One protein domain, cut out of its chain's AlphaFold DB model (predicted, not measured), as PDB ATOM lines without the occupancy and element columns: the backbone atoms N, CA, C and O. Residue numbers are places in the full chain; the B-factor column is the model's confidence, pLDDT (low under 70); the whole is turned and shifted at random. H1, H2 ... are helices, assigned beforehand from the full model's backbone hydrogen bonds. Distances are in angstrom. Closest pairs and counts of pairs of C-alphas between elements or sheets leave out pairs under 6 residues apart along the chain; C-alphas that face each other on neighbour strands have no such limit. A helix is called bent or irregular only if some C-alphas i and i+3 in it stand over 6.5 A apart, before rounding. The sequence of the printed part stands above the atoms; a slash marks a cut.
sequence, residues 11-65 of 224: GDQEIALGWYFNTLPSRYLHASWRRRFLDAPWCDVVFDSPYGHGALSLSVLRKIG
ATOM      1  N   GLY A  11      87.046 205.406 155.020       68.00
ATOM      2  CA  GLY A  11      88.363 204.942 154.559       68.00
ATOM      3  C   GLY A  11      89.402 204.745 155.671       68.00
ATOM      4  O   GLY A  11      90.233 203.844 155.580       68.00
ATOM      5  N   ASP A  12      89.334 205.517 156.758       74.94
ATOM      6  CA  ASP A  12      90.260 205.376 157.891       74.94
ATOM      7  C   ASP A  12      89.968 204.091 158.683       74.94
ATOM      8  O   ASP A  12      90.877 203.450 159.219       74.94
ATOM      9  N   GLN A  13      88.699 203.669 158.714       78.88
ATOM     10  CA  GLN A  13      88.277 202.434 159.369       78.88
ATOM     11  C   GLN A  13      88.763 201.189 158.615       78.88
ATOM     12  O   GLN A  13      89.250 200.251 159.245       78.88
ATOM     13  N   GLU A  14      88.682 201.175 157.283       78.19
ATOM     14  CA  GLU A  14      89.184 200.063 156.462       78.19
ATOM     15  C   GLU A  14      90.701 199.914 156.571       78.19
ATOM     16  O   GLU A  14      91.201 198.801 156.743       78.19
ATOM     17  N   ILE A  15      91.438 201.029 156.567       83.31
ATOM     18  CA  ILE A  15      92.893 201.028 156.764       83.31
ATOM     19  C   ILE A  15      93.246 200.473 158.149       83.31
ATOM     20  O   ILE A  15      94.130 199.619 158.268       83.31
ATOM     21  N   ALA A  16      92.535 200.898 159.198       86.31
ATOM     22  CA  ALA A  16      92.752 200.397 160.554       86.31
ATOM     23  C   ALA A  16      92.449 198.892 160.673       86.31
ATOM     24  O   ALA A  16      93.231 198.149 161.272       86.31
ATOM     25  N   LEU A  17      91.352 198.425 160.068       88.31
ATOM     26  CA  LEU A  17      90.989 197.005 160.023       88.31
ATOM     27  C   LEU A  17      92.007 196.185 159.228       88.31
ATOM     28  O   LEU A  17      92.396 195.103 159.668       88.31
ATOM     29  N   GLY A  18      92.487 196.707 158.100       90.69
ATOM     30  CA  GLY A  18      93.526 196.077 157.295       90.69
ATOM     31  C   GLY A  18      94.854 195.967 158.043       90.69
ATOM     32  O   GLY A  18      95.502 194.916 158.024       90.69
ATOM     33  N   TRP A  19      95.238 197.011 158.781       92.62
ATOM     34  CA  TRP A  19      96.418 196.979 159.644       92.62
ATOM     35  C   TRP A  19      96.271 195.937 160.753       92.62
ATOM     36  O   TRP A  19      97.157 195.099 160.940       92.62
ATOM     37  N   TYR A  20      95.131 195.933 161.445       92.38
ATOM     38  CA  TYR A  20      94.802 194.953 162.478       92.38
ATOM     39  C   TYR A  20      94.848 193.520 161.938       92.38
ATOM     40  O   TYR A  20      95.481 192.646 162.534       92.38
ATOM     41  N   PHE A  21      94.226 193.281 160.782       94.56
ATOM     42  CA  PHE A  21      94.225 191.984 160.115       94.56
ATOM     43  C   PHE A  21      95.650 191.514 159.821       94.56
ATOM     44  O   PHE A  21      96.007 190.375 160.125       94.56
ATOM     45  N   ASN A  22      96.495 192.394 159.291       96.12
ATOM     46  CA  ASN A  22      97.857 192.036 158.925       96.12
ATOM     47  C   ASN A  22      98.785 191.799 160.123       96.12
ATOM     48  O   ASN A  22      99.655 190.926 160.033       96.12
ATOM     49  N   THR A  23      98.612 192.557 161.210       95.25
ATOM     50  CA  THR A  23      99.611 192.668 162.290       95.25
ATOM     51  C   THR A  23      99.205 192.028 163.612       95.25
ATOM     52  O   THR A  23     100.087 191.739 164.417       95.25
ATOM     53  N   LEU A  24      97.913 191.770 163.849       94.25
ATOM     54  CA  LEU A  24      97.405 191.299 165.144       94.25
ATOM     55  C   LEU A  24      96.630 189.966 165.081       94.25
ATOM     56  O   LEU A  24      95.545 189.871 165.670       94.25
ATOM     57  N   PRO A  25      97.150 188.896 164.437       94.56
ATOM     58  CA  PRO A  25      96.460 187.609 164.392       94.56
ATOM     59  C   PRO A  25      96.116 187.027 165.752       94.56
ATOM     60  O   PRO A  25      95.085 186.374 165.856       94.56
ATOM     61  N   SER A  26      96.873 187.307 166.820       93.56
ATOM     62  CA  SER A  26      96.532 186.782 168.151       93.56
ATOM     63  C   SER A  26      95.144 187.210 168.639       93.56
ATOM     64  O   SER A  26      94.599 186.564 169.524       93.56
ATOM     65  N   ARG A  27      94.589 188.308 168.105       91.19
ATOM     66  CA  ARG A  27      93.289 188.843 168.529       91.19
ATOM     67  C   ARG A  27      92.091 188.272 167.766       91.19
ATOM     68  O   ARG A  27      90.962 188.447 168.205       91.19
ATOM     69  N   TYR A  28      92.316 187.619 166.629       92.06
ATOM     70  CA  TYR A  28      91.260 186.946 165.862       92.06
ATOM     71  C   TYR A  28      91.522 185.448 165.660       92.06
ATOM     72  O   TYR A  28      90.738 184.761 165.008       92.06
ATOM     73  N   LEU A  29      92.633 184.946 166.200       91.81
ATOM     74  CA  LEU A  29      92.996 183.539 166.217       91.81
ATOM     75  C   LEU A  29      91.921 182.730 166.948       91.81
ATOM     76  O   LEU A  29      91.629 182.984 168.118       91.81
ATOM     77  N   HIS A  30      91.378 181.713 166.288       92.19
ATOM     78  CA  HIS A  30      90.452 180.784 166.918       92.19
ATOM     79  C   HIS A  30      91.166 179.981 168.020       92.19
ATOM     80  O   HIS A  30      92.309 179.545 167.854       92.19
ATOM     81  N   ALA A  31      90.488 179.758 169.151       90.81
ATOM     82  CA  ALA A  31      91.088 179.196 170.365       90.81
ATOM     83  C   ALA A  31      91.790 177.842 170.143       90.81
ATOM     84  O   ALA A  31      92.863 177.596 170.691       90.81
ATOM     85  N   SER A  32      91.254 176.996 169.259       91.06
ATOM     86  CA  SER A  32      91.853 175.697 168.907       91.06
ATOM     87  C   SER A  32      93.274 175.791 168.331       91.06
ATOM     88  O   SER A  32      94.008 174.810 168.351       91.06
ATOM     89  N   TRP A  33      93.682 176.943 167.792       91.69
ATOM     90  CA  TRP A  33      95.041 177.133 167.284       91.69
ATOM     91  C   TRP A  33      96.053 177.453 168.378       91.69
ATOM     92  O   TRP A  33      97.248 177.257 168.162       91.69
ATOM     93  N   ARG A  34      95.611 177.960 169.534       92.31
ATOM     94  CA  ARG A  34      96.487 178.537 170.564       92.31
ATOM     95  C   ARG A  34      97.613 177.576 170.954       92.31
ATOM     96  O   ARG A  34      98.780 177.955 170.879       92.31
ATOM     97  N   ARG A  35      97.288 176.300 171.198       89.81
ATOM     98  CA  ARG A  35      98.271 175.254 171.547       89.81
ATOM     99  C   ARG A  35      99.272 174.919 170.436       89.81
ATOM    100  O   ARG A  35     100.399 174.549 170.736       89.81
ATOM    101  N   ARG A  36      98.934 175.118 169.153       88.69
ATOM    102  CA  ARG A  36      99.915 174.986 168.051       88.69
ATOM    103  C   ARG A  36     100.969 176.098 168.081       88.69
ATOM    104  O   ARG A  36     102.110 175.917 167.644       88.69
ATOM    105  N   PHE A  37     100.600 177.272 168.587       88.50
ATOM    106  CA  PHE A  37     101.500 178.417 168.677       88.50
ATOM    107  C   PHE A  37     102.250 178.459 170.011       88.50
ATOM    108  O   PHE A  37     103.435 178.800 170.002       88.50
ATOM    109  N   LEU A  38     101.619 178.028 171.102       87.81
ATOM    110  CA  LEU A  38     102.186 177.976 172.444       87.81
ATOM    111  C   LEU A  38     101.693 176.717 173.177       87.81
ATOM    112  O   LEU A  38     100.583 176.686 173.701       87.81
ATOM    113  N   ASP A  39     102.531 175.684 173.222       88.06
ATOM    114  CA  ASP A  39     102.219 174.427 173.908       88.06
ATOM    115  C   ASP A  39     102.555 174.534 175.404       88.06
ATOM    116  O   ASP A  39     103.583 174.056 175.879       88.06
ATOM    117  N   ALA A  40     101.729 175.286 176.137       87.38
ATOM    118  CA  ALA A  40     101.903 175.514 177.567       87.38
ATOM    119  C   ALA A  40     100.556 175.487 178.315       87.38
ATOM    120  O   ALA A  40      99.553 175.958 177.774       87.38
ATOM    121  N   PRO A  41     100.508 175.028 179.586       86.12
ATOM    122  CA  PRO A  41      99.268 174.989 180.376       86.12
ATOM    123  C   PRO A  41      98.605 176.360 180.568       86.12
ATOM    124  O   PRO A  41      97.392 176.462 180.695       86.12
ATOM    125  N   TRP A  42      99.410 177.422 180.567       86.25
ATOM    126  CA  TRP A  42      98.996 178.813 180.754       86.25
ATOM    127  C   TRP A  42      98.726 179.545 179.428       86.25
ATOM    128  O   TRP A  42      98.566 180.763 179.414       86.25
ATOM    129  N   CYS A  43      98.672 178.821 178.306       88.00
ATOM    130  CA  CYS A  43      98.513 179.394 176.974       88.00
ATOM    131  C   CYS A  43      97.282 180.306 176.864       88.00
ATOM    132  O   CYS A  43      97.400 181.432 176.383       88.00
ATOM    133  N   ASP A  44      96.119 179.860 177.344       87.25
ATOM    134  CA  ASP A  44      94.883 180.645 177.248       87.25
ATOM    135  C   ASP A  44      94.985 181.981 177.991       87.25
ATOM    136  O   ASP A  44      94.677 183.023 177.420       87.25
ATOM    137  N   VAL A  45      95.575 181.976 179.191       88.56
ATOM    138  CA  VAL A  45      95.797 183.188 180.001       88.56
ATOM    139  C   VAL A  45      96.609 184.247 179.244       88.56
ATOM    140  O   VAL A  45      96.369 185.443 179.394       88.56
ATOM    141  N   VAL A  46      97.566 183.837 178.410       88.06
ATOM    142  CA  VAL A  46      98.423 184.773 177.657       88.06
ATOM    143  C   VAL A  46      97.689 185.321 176.453       88.06
ATOM    144  O   VAL A  46      97.804 186.509 176.164       88.06
ATOM    145  N   PHE A  47      96.948 184.465 175.745       88.38
ATOM    146  CA  PHE A  47      96.145 184.885 174.600       88.38
ATOM    147  C   PHE A  47      94.995 185.807 175.008       88.38
ATOM    148  O   PHE A  47      94.604 186.644 174.200       88.38
ATOM    149  N   ASP A  48      94.517 185.703 176.246       87.31
ATOM    150  CA  ASP A  48      93.475 186.569 176.803       87.31
ATOM    151  C   ASP A  48      94.048 187.824 177.499       87.31
ATOM    152  O   ASP A  48      93.302 188.723 177.889       87.31
ATOM    153  N   SER A  49      95.377 187.934 177.624       88.56
ATOM    154  CA  SER A  49      96.041 189.091 178.229       88.56
ATOM    155  C   SER A  49      96.200 190.251 177.236       88.56
ATOM    156  O   SER A  49      96.803 190.079 176.171       88.56
ATOM    157  N   PRO A  50      95.790 191.484 177.600       83.88
ATOM    158  CA  PRO A  50      95.872 192.637 176.703       83.88
ATOM    159  C   PRO A  50      97.315 193.035 176.351       83.88
ATOM    160  O   PRO A  50      97.552 193.615 175.289       83.88
ATOM    161  N   TYR A  51      98.285 192.707 177.211       82.44
ATOM    162  CA  TYR A  51      99.683 193.128 177.072       82.44
ATOM    163  C   TYR A  51     100.520 192.196 176.179       82.44
ATOM    164  O   TYR A  51     101.577 192.594 175.693       82.44
ATOM    165  N   GLY A  52     100.061 190.963 175.933       80.56
ATOM    166  CA  GLY A  52     100.832 189.938 175.214       80.56
ATOM    167  C   GLY A  52     100.663 189.945 173.691       80.56
ATOM    168  O   GLY A  52     101.455 189.326 172.977       80.56
ATOM    169  N   HIS A  53      99.652 190.643 173.165       88.00
ATOM    170  CA  HIS A  53      99.215 190.466 171.777       88.00
ATOM    171  C   HIS A  53     100.273 190.796 170.720       88.00
ATOM    172  O   HIS A  53     100.305 190.123 169.695       88.00
ATOM    173  N   GLY A  54     101.144 191.787 170.939       90.50
ATOM    174  CA  GLY A  54     102.182 192.148 169.963       90.50
ATOM    175  C   GLY A  54     103.202 191.024 169.752       90.50
ATOM    176  O   GLY A  54     103.399 190.556 168.630       90.50
ATOM    177  N   ALA A  55     103.794 190.528 170.843       91.25
ATOM    178  CA  ALA A  55     104.768 189.437 170.799       91.25
ATOM    179  C   ALA A  55     104.133 188.116 170.332       91.25
ATOM    180  O   ALA A  55     104.714 187.406 169.507       91.25
ATOM    181  N   LEU A  56     102.916 187.811 170.802       93.06
ATOM    182  CA  LEU A  56     102.154 186.650 170.336       93.06
ATOM    183  C   LEU A  56     101.873 186.730 168.836       93.06
ATOM    184  O   LEU A  56     102.086 185.759 168.117       93.06
ATOM    185  N   SER A  57     101.419 187.887 168.356       95.25
ATOM    186  CA  SER A  57     101.104 188.093 166.945       95.25
ATOM    187  C   SER A  57     102.329 187.927 166.062       95.25
ATOM    188  O   SER A  57     102.253 187.220 165.063       95.25
ATOM    189  N   LEU A  58     103.478 188.480 166.460       94.94
ATOM    190  CA  LEU A  58     104.737 188.277 165.743       94.94
ATOM    191  C   LEU A  58     105.144 186.795 165.707       94.94
ATOM    192  O   LEU A  58     105.536 186.293 164.656       94.94
ATOM    193  N   SER A  59     105.006 186.076 166.825       93.50
ATOM    194  CA  SER A  59     105.269 184.630 166.891       93.50
ATOM    195  C   SER A  59     104.349 183.831 165.956       93.50
ATOM    196  O   SER A  59     104.817 182.973 165.203       93.50
ATOM    197  N   VAL A  60     103.051 184.157 165.935       95.19
ATOM    198  CA  VAL A  60     102.070 183.558 165.017       95.19
ATOM    199  C   VAL A  60     102.446 183.843 163.563       95.19
ATOM    200  O   VAL A  60     102.541 182.906 162.771       95.19
ATOM    201  N   LEU A  61     102.719 185.109 163.219       96.25
ATOM    202  CA  LEU A  61     103.103 185.533 161.867       96.25
ATOM    203  C   LEU A  61     104.375 184.828 161.388       96.25
ATOM    204  O   LEU A  61     104.413 184.365 160.249       96.25
ATOM    205  N   ARG A  62     105.382 184.677 162.253       95.88
ATOM    206  CA  ARG A  62     106.605 183.912 161.960       95.88
ATOM    207  C   ARG A  62     106.310 182.454 161.658       95.88
ATOM    208  O   ARG A  62     106.736 181.951 160.623       95.88
ATOM    209  N   LYS A  63     105.531 181.792 162.517       94.56
ATOM    210  CA  LYS A  63     105.181 180.371 162.361       94.56
ATOM    211  C   LYS A  63     104.407 180.080 161.072       94.56
ATOM    212  O   LYS A  63     104.582 179.011 160.499       94.56
ATOM    213  N   ILE A  64     103.592 181.018 160.585       94.75
ATOM    214  CA  ILE A  64     102.886 180.872 159.297       94.75
ATOM    215  C   ILE A  64     103.659 181.462 158.099       94.75
ATOM    216  O   ILE A  64     103.193 181.354 156.958       94.75
ATOM    217  N   GLY A  65     104.825 182.073 158.333       96.12
ATOM    218  CA  GLY A  65     105.686 182.683 157.315       96.12
ATOM    219  C   GLY A  65     105.160 183.996 156.725       96.12
ATOM    220  O   GLY A  65     105.430 184.270 155.563       96.12
TER     221      GLY A  65
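What this domain is: This is residues 11 to 65 of the 224 residues of an uncharacterized protein of Pandoraea commovens (UniProt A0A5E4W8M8). One straight helical arm, H1, reaches out from a small body in which three shorter helices, H2, H3 and H4, are gathered with the loops between them. Residues 11 to 19 of H1 stick out, while the link after H1 leads into the middle of the body, round Ser 26. H2 and H3 pack together, and H4 runs across the long axis that the arm makes. The printed part has 55 residues, with four named helices in the order H1, H2, H3, H4 and no named strand; its class is all helix. It is only just compact, close to loose, with a radius of gyration of the C-alphas of 11.9 A, and spans 41 by 24 by 18 A.

How they stand to each other: H1, residues 11 to 23, is the longest helix by residues. It only just touches H4, residues 53 to 64, with 3 pairs of C-alphas within 8 A. H1 touches H4 with residue 23 alone, and H4 touches H1 with residues 57 to 61 alone; the closest C-alphas, those of Thr 23 and Ser 57, are 6.7 A apart. The two helices run the same way at a steep tilt of 66 degrees. H4 also only just touches H2, residues 31 to 37, again with 3 pairs, through residues 59 to 63 of H4 alone. The closest C-alphas there are those of Phe 37 and Val 60, 6.3 A apart, and the lines are only just about perpendicular, at 71 degrees. H2 touches H3, residues 43 to 47, with the C-alphas of Arg 34 and Cys 43 closest at 6.8 A. H3 and H4 are close but not clearly touching; their closest C-alphas, of Phe 47 and His 53, are 7.0 A apart. H1 is apart from H2 and from H3. Every O i to N i+4 pair is within hydrogen-bond range in H1, H3 and H4; in H2 1 of 3 is, beside 3 of 4 O i to N i+3 pairs.

Where its parts are: H1 begins at C-alpha 11, (88.363, 204.942, 154.559), and is 18.4 A long. H2 measures 10.6 A and is only just irregular, with C-alphas 32 and 35 7.0 A apart. H3 measures 6.4 A from C-alpha 43, (98.513, 179.394, 176.974), to C-alpha 47. H4 is 16.2 A long and ends at C-alpha 64, (102.886, 180.872, 159.297).

The domain as a whole: The outline is elongated, and the C-alphas farthest apart, those of Gly 11 and Pro 41, are 41.0 A apart. Without the free stretch, the body of 46 residues spans 27 by 21 by 16 A. The printed part has no cut. The links from H2 to H3 and from H3 to H4 are tight, and that from H1 to H2 is short. Mean pLDDT of the printed part is 89.5, with residue 11 under 70.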